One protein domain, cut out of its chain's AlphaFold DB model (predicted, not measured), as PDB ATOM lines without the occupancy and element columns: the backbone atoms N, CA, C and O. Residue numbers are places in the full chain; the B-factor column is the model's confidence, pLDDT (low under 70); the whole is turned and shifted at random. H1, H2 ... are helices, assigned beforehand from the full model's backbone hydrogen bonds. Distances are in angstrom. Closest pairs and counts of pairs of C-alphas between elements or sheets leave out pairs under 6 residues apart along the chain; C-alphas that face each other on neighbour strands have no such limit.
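What this domain is: This is residues 2 to 85 and 176 to 189 of the 258 residues of a protein of Bacillus subtilis XF-1 (UniProt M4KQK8). Look for little regular structure: long loops join scattered helices, with H2 packed on H3, H4 near one end of H3, and H1 off by itself. Of 98 printed residues, 39 are in four named helices, H1 to H4 in order, with no named strand: all helix. The whole is only just loose, close to compact, with a radius of gyration of the C-alphas of 15.2 A and spans of 41 by 36 by 26 A.

How they stand to each other: Begin at H3, residues 46 to 57. H2, residues 30 to 33, touches it; their closest C-alphas, Val 33 and Met 54, are 5.4 A apart. H4, residues 176 to 187, is close to H3 but not clearly touching; their closest C-alphas, Ser 48 and Phe 176, are 7.3 A apart. These two run opposite ways at a shallow tilt of 22 degrees. H1, residues 2 to 12, is apart from H2, H3 and H4. In H1, H3 and H4 every O i to N i+4 pair is within hydrogen-bond range; H2 is too short for one.

Where its parts are: Find C-alpha 2 at (182.636, 179.049, 200.040), where H1 begins its 15.1 A. H3 spans 16.4 A, H2 5.0 A; H4 runs 16.8 A to C-alpha 187 at (163.577, 190.878, 189.692).

The domain as a whole: Residues 86 to 175 are cut out, leaving 22.6 A between C-alphas 85 and 176. The links H1 to H2 and H2 to H3 are long. No printed residue is under 70 in pLDDT.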
ATOM      1  N   ASP A   2     182.653 179.550 201.428       91.88
ATOM      2  CA  ASP A   2     182.636 179.049 200.040       91.88
ATOM      3  C   ASP A   2     182.943 180.114 198.976       91.88
ATOM      4  O   ASP A   2     183.825 179.919 198.144       91.88
ATOM      5  N   ALA A   3     182.275 181.273 199.033       91.88
ATOM      6  CA  ALA A   3     182.500 182.353 198.070       91.88
ATOM      7  C   ALA A   3     183.937 182.904 198.126       91.88
ATOM      8  O   ALA A   3     184.571 183.074 197.089       91.88
ATOM      9  N   LEU A   4     184.477 183.142 199.326       96.06
ATOM     10  CA  LEU A   4     185.853 183.627 199.488       96.06
ATOM     11  C   LEU A   4     186.872 182.588 199.027       96.06
ATOM     12  O   LEU A   4     187.848 182.939 198.376       96.06
ATOM     13  N   THR A   5     186.613 181.309 199.301       96.38
ATOM     14  CA  THR A   5     187.454 180.195 198.841       96.38
ATOM     15  C   THR A   5     187.467 180.112 197.316       96.38
ATOM     16  O   THR A   5     188.519 179.916 196.713       96.38
ATOM     17  N   PHE A   6     186.316 180.324 196.675       94.69
ATOM     18  CA  PHE A   6     186.220 180.397 195.222       94.69
ATOM     19  C   PHE A   6     187.026 181.574 194.651       94.69
ATOM     20  O   PHE A   6     187.839 181.367 193.754       94.69
ATOM     21  N   PHE A   7     186.880 182.788 195.197       95.50
ATOM     22  CA  PHE A   7     187.663 183.944 194.740       95.50
ATOM     23  C   PHE A   7     189.163 183.789 194.997       95.50
ATOM     24  O   PHE A   7     189.962 184.143 194.133       95.50
ATOM     25  N   LYS A   8     189.552 183.194 196.131       97.06
ATOM     26  CA  LYS A   8     190.942 182.823 196.401       97.06
ATOM     27  C   LYS A   8     191.475 181.862 195.338       97.06
ATOM     28  O   LYS A   8     192.539 182.111 194.787       97.06
ATOM     29  N   LYS A   9     190.723 180.814 194.986       97.38
ATOM     30  CA  LYS A   9     191.106 179.880 193.916       97.38
ATOM     31  C   LYS A   9     191.326 180.609 192.587       97.38
ATOM     32  O   LYS A   9     192.348 180.396 191.946       97.38
ATOM     33  N   LEU A  10     190.411 181.498 192.198       96.50
ATOM     34  CA  LEU A  10     190.570 182.297 190.979       96.50
ATOM     35  C   LEU A  10     191.818 183.200 191.034       96.50
ATOM     36  O   LEU A  10     192.506 183.359 190.026       96.50
ATOM     37  N   TYR A  11     192.129 183.781 192.196       97.06
ATOM     38  CA  TYR A  11     193.338 184.583 192.390       97.06
ATOM     39  C   TYR A  11     194.619 183.738 192.311       97.06
ATOM     40  O   TYR A  11     195.579 184.134 191.642       97.06
ATOM     41  N   ASP A  12     194.635 182.577 192.968       96.94
ATOM     42  CA  ASP A  12     195.763 181.642 192.996       96.94
ATOM     43  C   ASP A  12     196.041 181.068 191.593       96.94
ATOM     44  O   ASP A  12     197.198 180.969 191.188       96.94
ATOM     45  N   GLU A  13     194.993 180.794 190.808       97.56
ATOM     46  CA  GLU A  13     195.078 180.346 189.407       97.56
ATOM     47  C   GLU A  13     195.398 181.480 188.410       97.56
ATOM     48  O   GLU A  13     195.579 181.225 187.221       97.56
ATOM     49  N   GLY A  14     195.490 182.735 188.868       95.38
ATOM     50  CA  GLY A  14     195.806 183.886 188.014       95.38
ATOM     51  C   GLY A  14     194.664 184.323 187.090       95.38
ATOM     52  O   GLY A  14     194.905 185.020 186.106       95.38
ATOM     53  N   LEU A  15     193.426 183.931 187.402       95.88
ATOM     54  CA  LEU A  15     192.213 184.273 186.649       95.88
ATOM     55  C   LEU A  15     191.633 185.644 187.038       95.88
ATOM     56  O   LEU A  15     190.743 186.153 186.361       95.88
ATOM     57  N   ILE A  16     192.138 186.246 188.116       94.38
ATOM     58  CA  ILE A  16     191.816 187.610 188.553       94.38
ATOM     59  C   ILE A  16     193.061 188.478 188.392       94.38
ATOM     60  O   ILE A  16     194.182 188.038 188.652       94.38
ATOM     61  N   ASN A  17     192.856 189.736 188.000       92.81
ATOM     62  CA  ASN A  17     193.885 190.770 188.065       92.81
ATOM     63  C   ASN A  17     194.577 190.760 189.446       92.81
ATOM     64  O   ASN A  17     193.917 190.971 190.458       92.81
ATOM     65  N   LYS A  18     195.902 190.572 189.492       92.25
ATOM     66  CA  LYS A  18     196.667 190.549 190.753       92.25
ATOM     67  C   LYS A  18     196.563 191.849 191.555       92.25
ATOM     68  O   LYS A  18     196.585 191.790 192.781       92.25
ATOM     69  N   ASP A  19     196.350 192.969 190.872       91.62
ATOM     70  CA  ASP A  19     196.242 194.308 191.446       91.62
ATOM     71  C   ASP A  19     194.780 194.731 191.679       91.62
ATOM     72  O   ASP A  19     194.513 195.916 191.872       91.62
ATOM     73  N   PHE A  20     193.804 193.805 191.642       92.75
ATOM     74  CA  PHE A  20     192.373 194.147 191.712       92.75
ATOM     75  C   PHE A  20     192.012 195.043 192.908       92.75
ATOM     76  O   PHE A  20     191.133 195.890 192.788       92.75
ATOM     77  N   ALA A  21     192.701 194.873 194.040       91.06
ATOM     78  CA  ALA A  21     192.446 195.618 195.269       91.06
ATOM     79  C   ALA A  21     192.924 197.081 195.218       91.06
ATOM     80  O   ALA A  21     192.448 197.905 195.993       91.06
ATOM     81  N   VAL A  22     193.865 197.412 194.327       92.06
ATOM     82  CA  VAL A  22     194.528 198.732 194.267       92.06
ATOM     83  C   VAL A  22     194.438 199.390 192.890       92.06
ATOM     84  O   VAL A  22     194.992 200.467 192.668       92.06
ATOM     85  N   MET A  23     193.756 198.748 191.941       93.31
ATOM     86  CA  MET A  23     193.608 199.257 190.588       93.31
ATOM     87  C   MET A  23     192.747 200.523 190.570       93.31
ATOM     88  O   MET A  23     191.591 200.506 190.991       93.31
ATOM     89  N   ASP A  24     193.300 201.596 190.002       92.94
ATOM     90  CA  ASP A  24     192.596 202.857 189.757       92.94
ATOM     91  C   ASP A  24     191.300 202.619 188.962       92.94
ATOM     92  O   ASP A  24     191.322 202.022 187.878       92.94
ATOM     93  N   SER A  25     190.179 203.107 189.494       89.19
ATOM     94  CA  SER A  25     188.856 202.946 188.890       89.19
ATOM     95  C   SER A  25     188.736 203.601 187.519       89.19
ATOM     96  O   SER A  25     188.005 203.099 186.662       89.19
ATOM     97  N   ALA A  26     189.529 204.641 187.244       88.56
ATOM     98  CA  ALA A  26     189.612 205.250 185.921       88.56
ATOM     99  C   ALA A  26     190.165 204.287 184.855       88.56
ATOM    100  O   ALA A  26     189.962 204.508 183.662       88.56
ATOM    101  N   LYS A  27     190.850 203.214 185.272       90.62
ATOM    102  CA  LYS A  27     191.493 202.235 184.388       90.62
ATOM    103  C   LYS A  27     190.785 200.884 184.355       90.62
ATOM    104  O   LYS A  27     191.247 200.007 183.632       90.62
ATOM    105  N   TRP A  28     189.688 200.677 185.087       90.69
ATOM    106  CA  TRP A  28     189.023 199.363 185.158       90.69
ATOM    107  C   TRP A  28     188.605 198.801 183.792       90.69
ATOM    108  O   TRP A  28     188.628 197.587 183.604       90.69
ATOM    109  N   ASN A  29     188.292 199.663 182.817       91.50
ATOM    110  CA  ASN A  29     187.922 199.229 181.467       91.50
ATOM    111  C   ASN A  29     189.129 198.855 180.593       91.50
ATOM    112  O   ASN A  29     188.969 198.081 179.650       91.50
ATOM    113  N   ASP A  30     190.328 199.367 180.887       92.56
ATOM    114  CA  ASP A  30     191.515 199.203 180.039       92.56
ATOM    115  C   ASP A  30     191.837 197.739 179.706       92.56
ATOM    116  O   ASP A  30     192.148 197.469 178.545       92.56
ATOM    117  N   PRO A  31     191.801 196.782 180.655       94.12
ATOM    118  CA  PRO A  31     192.102 195.391 180.348       94.12
ATOM    119  C   PRO A  31     191.128 194.784 179.339       94.12
ATOM    120  O   PRO A  31     191.572 194.063 178.453       94.12
ATOM    121  N   VAL A  32     189.832 195.095 179.430       94.00
ATOM    122  CA  VAL A  32     188.835 194.608 178.465       94.00
ATOM    123  C   VAL A  32     189.026 195.313 177.125       94.00
ATOM    124  O   VAL A  32     189.194 194.645 176.110       94.00
ATOM    125  N   VAL A  33     189.127 196.650 177.142       93.06
ATOM    126  CA  VAL A  33     189.271 197.480 175.931       93.06
ATOM    127  C   VAL A  33     190.516 197.121 175.114       93.06
ATOM    128  O   VAL A  33     190.502 197.137 173.889       93.06
ATOM    129  N   LYS A  34     191.605 196.746 175.792       92.25
ATOM    130  CA  LYS A  34     192.881 196.363 175.167       92.25
ATOM    131  C   LYS A  34     192.992 194.858 174.885       92.25
ATOM    132  O   LYS A  34     194.098 194.389 174.620       92.25
ATOM    133  N   GLY A  35     191.903 194.092 175.005       91.38
ATOM    134  CA  GLY A  35     191.880 192.651 174.730       91.38
ATOM    135  C   GLY A  35     192.712 191.794 175.694       91.38
ATOM    136  O   GLY A  35     193.138 190.699 175.338       91.38
ATOM    137  N   LYS A  36     192.983 192.287 176.909       92.88
ATOM    138  CA  LYS A  36     193.746 191.581 177.958       92.88
ATOM    139  C   LYS A  36     192.865 190.816 178.946       92.88
ATOM    140  O   LYS A  36     193.372 189.937 179.636       92.88
ATOM    141  N   ALA A  37     191.583 191.159 179.049       94.12
ATOM    142  CA  ALA A  37     190.619 190.506 179.930       94.12
ATOM    143  C   ALA A  37     189.359 190.114 179.150       94.12
ATOM    144  O   ALA A  37     188.852 190.905 178.361       94.12
ATOM    145  N   GLY A  38     188.851 188.903 179.397       93.50
ATOM    146  CA  GLY A  38     187.613 188.404 178.784       93.50
ATOM    147  C   GLY A  38     186.353 188.628 179.625       93.50
ATOM    148  O   GLY A  38     185.251 188.483 179.112       93.50
ATOM    149  N   VAL A  39     186.501 188.961 180.913       94.00
ATOM    150  CA  VAL A  39     185.383 189.174 181.845       94.00
ATOM    151  C   VAL A  39     185.673 190.388 182.723       94.00
ATOM    152  O   VAL A  39     186.784 190.548 183.227       94.00
ATOM    153  N   ILE A  40     184.647 191.209 182.935       93.69
ATOM    154  CA  ILE A  40     184.608 192.276 183.934       93.69
ATOM    155  C   ILE A  40     183.327 192.125 184.755       93.69
ATOM    156  O   ILE A  40     182.261 191.844 184.210       93.69
ATOM    157  N   VAL A  41     183.443 192.273 186.073       91.44
ATOM    158  CA  VAL A  41     182.302 192.231 186.993       91.44
ATOM    159  C   VAL A  41     181.883 193.664 187.271       91.44
ATOM    160  O   VAL A  41     182.624 194.406 187.911       91.44
ATOM    161  N   ASP A  42     180.719 194.057 186.766       90.69
ATOM    162  CA  ASP A  42     180.243 195.434 186.854       90.69
ATOM    163  C   ASP A  42     178.714 195.519 186.707       90.69
ATOM    164  O   ASP A  42     178.021 194.531 186.456       90.69
ATOM    165  N   THR A  43     178.175 196.727 186.837       88.44
ATOM    166  CA  THR A  43     176.785 197.049 186.517       88.44
ATOM    167  C   THR A  43     176.485 196.779 185.041       88.44
ATOM    168  O   THR A  43     177.206 197.219 184.145       88.44
ATOM    169  N   GLY A  44     175.357 196.120 184.754       88.12
ATOM    170  CA  GLY A  44     174.976 195.783 183.375       88.12
ATOM    171  C   GLY A  44     174.818 196.998 182.448       88.12
ATOM    172  O   GLY A  44     174.968 196.870 181.238       88.12
ATOM    173  N   SER A  45     174.564 198.197 182.988       84.94
ATOM    174  CA  SER A  45     174.545 199.451 182.214       84.94
ATOM    175  C   SER A  45     175.882 199.777 181.556       84.94
ATOM    176  O   SER A  45     175.893 200.395 180.494       84.94
ATOM    177  N   ARG A  46     177.004 199.366 182.156       89.56
ATOM    178  CA  ARG A  46     178.340 199.657 181.625       89.56
ATOM    179  C   ARG A  46     178.714 198.800 180.424       89.56
ATOM    180  O   ARG A  46     179.633 199.172 179.705       89.56
ATOM    181  N   ALA A  47     177.971 197.732 180.136       92.19
ATOM    182  CA  ALA A  47     178.209 196.912 178.951       92.19
ATOM    183  C   ALA A  47     178.148 197.738 177.655       92.19
ATOM    184  O   ALA A  47     179.046 197.629 176.828       92.19
ATOM    185  N   SER A  48     177.159 198.634 177.515       88.75
ATOM    186  CA  SER A  48     177.071 199.531 176.352       88.75
ATOM    187  C   SER A  48     178.253 200.501 176.281       88.75
ATOM    188  O   SER A  48     178.788 200.723 175.202       88.75
ATOM    189  N   GLN A  49     178.701 201.038 177.423       87.25
ATOM    190  CA  GLN A  49     179.872 201.921 177.480       87.25
ATOM    191  C   GLN A  49     181.148 201.192 177.037       87.25
ATOM    192  O   GLN A  49     181.956 201.753 176.302       87.25
ATOM    193  N   ILE A  50     181.329 199.943 177.474       93.00
ATOM    194  CA  ILE A  50     182.479 199.116 177.097       93.00
ATOM    195  C   ILE A  50     182.402 198.749 175.613       93.00
ATOM    196  O   ILE A  50     183.405 198.881 174.922       93.00
ATOM    197  N   GLN A  51     181.225 198.367 175.103       92.44
ATOM    198  CA  GLN A  51     181.005 198.101 173.677       92.44
ATOM    199  C   GLN A  51     181.374 199.321 172.818       92.44
ATOM    200  O   GLN A  51     182.134 199.182 171.864       92.44
ATOM    201  N   SER A  52     180.919 200.527 173.184       88.81
ATOM    202  CA  SER A  52     181.297 201.756 172.472       88.81
ATOM    203  C   SER A  52     182.801 202.030 172.530       88.81
ATOM    204  O   SER A  52     183.395 202.333 171.503       88.81
ATOM    205  N   ALA A  53     183.440 201.856 173.691       90.06
ATOM    206  CA  ALA A  53     184.886 202.042 173.822       90.06
ATOM    207  C   ALA A  53     185.703 201.019 173.004       90.06
ATOM    208  O   ALA A  53     186.759 201.364 172.478       90.06
ATOM    209  N   MET A  54     185.224 199.775 172.883       92.81
ATOM    210  CA  MET A  54     185.831 198.746 172.029       92.81
ATOM    211  C   MET A  54     185.737 199.121 170.544       92.81
ATOM    212  O   MET A  54     186.736 199.010 169.837       92.81
ATOM    213  N   GLU A  55     184.566 199.581 170.086       91.88
ATOM    214  CA  GLU A  55     184.342 200.044 168.706       91.88
ATOM    215  C   GLU A  55     185.146 201.307 168.370       91.88
ATOM    216  O   GLU A  55     185.642 201.443 167.257       91.88
ATOM    217  N   GLU A  56     185.292 202.234 169.321       89.50
ATOM    218  CA  GLU A  56     186.132 203.429 169.159       89.50
ATOM    219  C   GLU A  56     187.620 203.076 169.029       89.50
ATOM    220  O   GLU A  56     188.353 203.749 168.303       89.50
ATOM    221  N   ALA A  57     188.078 202.041 169.740       90.56
ATOM    222  CA  ALA A  57     189.456 201.571 169.658       90.56
ATOM    223  C   ALA A  57     189.734 200.808 168.350       90.56
ATOM    224  O   ALA A  57     190.835 200.914 167.808       90.56
ATOM    225  N   ASP A  58     188.753 200.048 167.858       91.12
ATOM    226  CA  ASP A  58     188.795 199.316 166.591       91.12
ATOM    227  C   ASP A  58     187.361 199.075 166.085       91.12
ATOM    228  O   ASP A  58     186.583 198.350 166.707       91.12
ATOM    229  N   GLU A  59     187.017 199.648 164.927       90.56
ATOM    230  CA  GLU A  59     185.666 199.579 164.347       90.56
ATOM    231  C   GLU A  59     185.188 198.142 164.059       90.56
ATOM    232  O   GLU A  59     183.987 197.905 163.907       90.56
ATOM    233  N   SER A  60     186.102 197.164 163.986       93.25
ATOM    234  CA  SER A  60     185.755 195.751 163.805       93.25
ATOM    235  C   SER A  60     185.180 195.090 165.064       93.25
ATOM    236  O   SER A  60     184.496 194.072 164.955       93.25
ATOM    237  N   ASN A  61     185.367 195.690 166.245       92.56
ATOM    238  CA  ASN A  61     184.879 195.193 167.536       92.56
ATOM    239  C   ASN A  61     183.386 195.469 167.778       92.56
ATOM    240  O   ASN A  61     182.959 195.770 168.894       92.56
ATOM    241  N   LYS A  62     182.566 195.370 166.737       89.75
ATOM    242  CA  LYS A  62     181.134 195.638 166.812       89.75
ATOM    243  C   LYS A  62     180.360 194.441 167.369       89.75
ATOM    244  O   LYS A  62     180.542 193.320 166.905       89.75
ATOM    245  N   ASP A  63     179.446 194.706 168.303       90.00
ATOM    246  CA  ASP A  63     178.533 193.718 168.901       90.00
ATOM    247  C   ASP A  63     179.251 192.493 169.527       90.00
ATOM    248  O   ASP A  63     178.796 191.356 169.382       90.00
ATOM    249  N   ILE A  64     180.379 192.709 170.216       92.38
ATOM    250  CA  ILE A  64     181.213 191.635 170.803       92.38
ATOM    251  C   ILE A  64     181.077 191.494 172.325       92.38
ATOM    252  O   ILE A  64     181.547 190.508 172.895       92.38
ATOM    253  N   ILE A  65     180.483 192.482 172.995       94.25
ATOM    254  CA  ILE A  65     180.217 192.452 174.433       94.25
ATOM    255  C   ILE A  65     178.848 191.826 174.683       94.25
ATOM    256  O   ILE A  65     177.864 192.165 174.026       94.25
ATOM    257  N   ASP A  66     178.785 190.964 175.693       94.06
ATOM    258  CA  ASP A  66     177.546 190.403 176.218       94.06
ATOM    259  C   ASP A  66     177.494 190.550 177.747       94.06
ATOM    260  O   ASP A  66     178.507 190.804 178.405       94.06
ATOM    261  N   ILE A  67     176.301 190.407 178.320       94.94
ATOM    262  CA  ILE A  67     176.063 190.459 179.761       94.94
ATOM    263  C   ILE A  67     175.689 189.064 180.239       94.94
ATOM    264  O   ILE A  67     174.727 188.452 179.773       94.94
ATOM    265  N   VAL A  68     176.411 188.597 181.252       92.88
ATOM    266  CA  VAL A  68     176.030 187.412 182.012       92.88
ATOM    267  C   VAL A  68     175.313 187.875 183.276       92.88
ATOM    268  O   VAL A  68     175.877 188.608 184.085       92.88
ATOM    269  N   GLY A  69     174.046 187.479 183.420       90.25
ATOM    270  CA  GLY A  69     173.252 187.740 184.621       90.25
ATOM    271  C   GLY A  69     173.670 186.862 185.806       90.25
ATOM    272  O   GLY A  69     174.806 186.405 185.914       90.25
ATOM    273  N   SER A  70     172.729 186.580 186.708       90.81
ATOM    274  CA  SER A  70     172.998 185.745 187.881       90.81
ATOM    275  C   SER A  70     173.405 184.318 187.507       90.81
ATOM    276  O   SER A  70     172.658 183.587 186.848       90.81
ATOM    277  N   LEU A  71     174.574 183.910 187.999       89.81
ATOM    278  CA  LEU A  71     175.053 182.535 187.921       89.81
ATOM    279  C   LEU A  71     174.321 181.652 188.938       89.81
ATOM    280  O   LEU A  71     173.887 182.109 189.998       89.81
ATOM    281  N   GLU A  72     174.174 180.374 188.606       91.19
ATOM    282  CA  GLU A  72     173.608 179.392 189.524       91.19
ATOM    283  C   GLU A  72     174.640 179.017 190.589       91.19
ATOM    284  O   GLU A  72     175.729 178.539 190.276       91.19
ATOM    285  N   GLY A  73     174.300 179.277 191.851       89.25
ATOM    286  CA  GLY A  73     175.091 178.856 193.000       89.25
ATOM    287  C   GLY A  73     174.501 177.619 193.683       89.25
ATOM    288  O   GLY A  73     173.427 177.149 193.304       89.25
ATOM    289  N   PRO A  74     175.133 177.132 194.767       88.38
ATOM    290  CA  PRO A  74     174.664 175.959 195.517       88.38
ATOM    291  C   PRO A  74     173.228 176.068 196.052       88.38
ATOM    292  O   PRO A  74     172.580 175.060 196.306       88.38
ATOM    293  N   ASN A  75     172.725 177.297 196.215       89.44
ATOM    294  CA  ASN A  75     171.384 177.599 196.721       89.44
ATOM    295  C   ASN A  75     170.451 178.162 195.628       89.44
ATOM    296  O   ASN A  75     169.523 178.919 195.937       89.44
ATOM    297  N   GLY A  76     170.727 177.835 194.361       92.00
ATOM    298  CA  GLY A  76     170.013 178.334 193.187       92.00
ATOM    299  C   GLY A  76     170.476 179.719 192.730       92.00
ATOM    300  O   GLY A  76     171.457 180.278 193.231       92.00
ATOM    301  N   LYS A  77     169.760 180.282 191.753       93.81
ATOM    302  CA  LYS A  77     170.017 181.632 191.235       93.81
ATOM    303  C   LYS A  77     169.449 182.686 192.178       93.81
ATOM    304  O   LYS A  77     168.289 182.608 192.575       93.81
ATOM    305  N   ARG A  78     170.264 183.685 192.509       93.19
ATOM    306  CA  ARG A  78     169.876 184.866 193.291       93.19
ATOM    307  C   ARG A  78     170.565 186.093 192.715       93.19
ATOM    308  O   ARG A  78     171.681 185.984 192.208       93.19
ATOM    309  N   THR A  79     169.925 187.251 192.829       91.62
ATOM    310  CA  THR A  79     170.555 188.534 192.500       91.62
ATOM    311  C   THR A  79     170.466 189.508 193.666       91.62
ATOM    312  O   THR A  79     169.532 189.446 194.471       91.62
ATOM    313  N   PHE A  80     171.452 190.394 193.757       87.88
ATOM    314  CA  PHE A  80     171.449 191.497 194.707       87.88
ATOM    315  C   PHE A  80     170.918 192.748 193.991       87.88
ATOM    316  O   PHE A  80     171.547 193.192 193.026       87.88
ATOM    317  N   PRO A  81     169.748 193.279 194.383       88.12
ATOM    318  CA  PRO A  81     169.198 194.480 193.769       88.12
ATOM    319  C   PRO A  81     169.974 195.727 194.211       88.12
ATOM    320  O   PRO A  81     170.679 195.717 195.218       88.12
ATOM    321  N   THR A  82     169.819 196.825 193.472       84.69
ATOM    322  CA  THR A  82     170.279 198.137 193.938       84.69
ATOM    323  C   THR A  82     169.417 198.611 195.109       84.69
ATOM    324  O   THR A  82     168.241 198.264 195.215       84.69
ATOM    325  N   SER A  83     169.981 199.457 195.968       83.00
ATOM    326  CA  SER A  83     169.302 199.974 197.163       83.00
ATOM    327  C   SER A  83     168.128 200.929 196.890       83.00
ATOM    328  O   SER A  83     167.421 201.322 197.811       83.00
ATOM    329  N   GLY A  84     167.903 201.315 195.629       79.12
ATOM    330  CA  GLY A  84     166.736 202.102 195.216       79.12
ATOM    331  C   GLY A  84     166.801 203.608 195.503       79.12
ATOM    332  O   GLY A  84     165.830 204.305 195.225       79.12
ATOM    333  N   TYR A  85     167.922 204.132 196.009       77.25
ATOM    334  CA  TYR A  85     168.166 205.571 196.178       77.25
ATOM    335  C   TYR A  85     169.341 206.054 195.313       77.25
ATOM    336  O   TYR A  85     170.283 205.307 195.051       77.25
ATOM    337  N   PHE A 176     171.309 195.979 174.644       90.56
ATOM    338  CA  PHE A 176     170.363 196.703 175.488       90.56
ATOM    339  C   PHE A 176     169.102 195.883 175.780       90.56
ATOM    340  O   PHE A 176     168.657 195.839 176.927       90.56
ATOM    341  N   GLN A 177     168.537 195.212 174.771       92.38
ATOM    342  CA  GLN A 177     167.363 194.367 174.981       92.38
ATOM    343  C   GLN A 177     167.686 193.181 175.898       92.38
ATOM    344  O   GLN A 177     166.968 192.949 176.866       92.38
ATOM    345  N   HIS A 178     168.813 192.507 175.672       94.31
ATOM    346  CA  HIS A 178     169.277 191.412 176.524       94.31
ATOM    347  C   HIS A 178     169.503 191.859 177.973       94.31
ATOM    348  O   HIS A 178     169.081 191.187 178.912       94.31
ATOM    349  N   ARG A 179     170.070 193.056 178.186       93.88
ATOM    350  CA  ARG A 179     170.166 193.663 179.522       93.88
ATOM    351  C   ARG A 179     168.795 193.797 180.189       93.88
ATOM    352  O   ARG A 179     168.677 193.514 181.380       93.88
ATOM    353  N   LYS A 180     167.772 194.259 179.462       92.94
ATOM    354  CA  LYS A 180     166.409 194.397 180.005       92.94
ATOM    355  C   LYS A 180     165.811 193.047 180.380       92.94
ATOM    356  O   LYS A 180     165.179 192.950 181.433       92.94
ATOM    357  N   ASP A 181     166.046 192.024 179.568       94.00
ATOM    358  CA  ASP A 181     165.581 190.666 179.844       94.00
ATOM    359  C   ASP A 181     166.262 190.120 181.112       94.00
ATOM    360  O   ASP A 181     165.586 189.622 182.011       94.00
ATOM    361  N   ILE A 182     167.578 190.327 181.265       94.06
ATOM    362  CA  ILE A 182     168.323 189.974 182.486       94.06
ATOM    363  C   ILE A 182     167.775 190.697 183.718       94.06
ATOM    364  O   ILE A 182     167.629 190.070 184.764       94.06
ATOM    365  N   ILE A 183     167.481 191.998 183.621       92.81
ATOM    366  CA  ILE A 183     166.898 192.764 184.734       92.81
ATOM    367  C   ILE A 183     165.530 192.184 185.113       92.81
ATOM    368  O   ILE A 183     165.300 191.893 186.283       92.81
ATOM    369  N   THR A 184     164.668 191.943 184.123       94.06
ATOM    370  CA  THR A 184     163.308 191.410 184.320       94.06
ATOM    371  C   THR A 184     163.328 190.024 184.970       94.06
ATOM    372  O   THR A 184     162.555 189.743 185.885       94.06
ATOM    373  N   GLU A 185     164.228 189.136 184.540       93.38
ATOM    374  CA  GLU A 185     164.396 187.831 185.188       93.38
ATOM    375  C   GLU A 185     165.056 187.956 186.567       93.38
ATOM    376  O   GLU A 185     164.707 187.224 187.493       93.38
ATOM    377  N   GLY A 186     165.970 188.914 186.727       93.38
ATOM    378  CA  GLY A 186     166.626 189.236 187.988       93.38
ATOM    379  C   GLY A 186     165.640 189.654 189.079       93.38
ATOM    380  O   GLY A 186     165.769 189.194 190.210       93.38
ATOM    381  N   GLU A 187     164.620 190.447 188.748       93.44
ATOM    382  CA  GLU A 187     163.577 190.878 189.692       93.44
ATOM    383  C   GLU A 187     162.877 189.695 190.380       93.44
ATOM    384  O   GLU A 187     162.573 189.759 191.570       93.44
ATOM    385  N   LYS A 188     162.689 188.576 189.670       93.88
ATOM    386  CA  LYS A 188     162.039 187.365 190.205       93.88
ATOM    387  C   LYS A 188     162.889 186.633 191.247       93.88
ATOM    388  O   LYS A 188     162.354 185.848 192.027       93.88
ATOM    389  N   ILE A 189     164.204 186.855 191.238       95.00
ATOM    390  CA  ILE A 189     165.188 186.182 192.102       95.00
ATOM    391  C   ILE A 189     165.962 187.168 192.989       95.00
ATOM    392  O   ILE A 189     166.991 186.811 193.577       95.00
TER     393      ILE A 189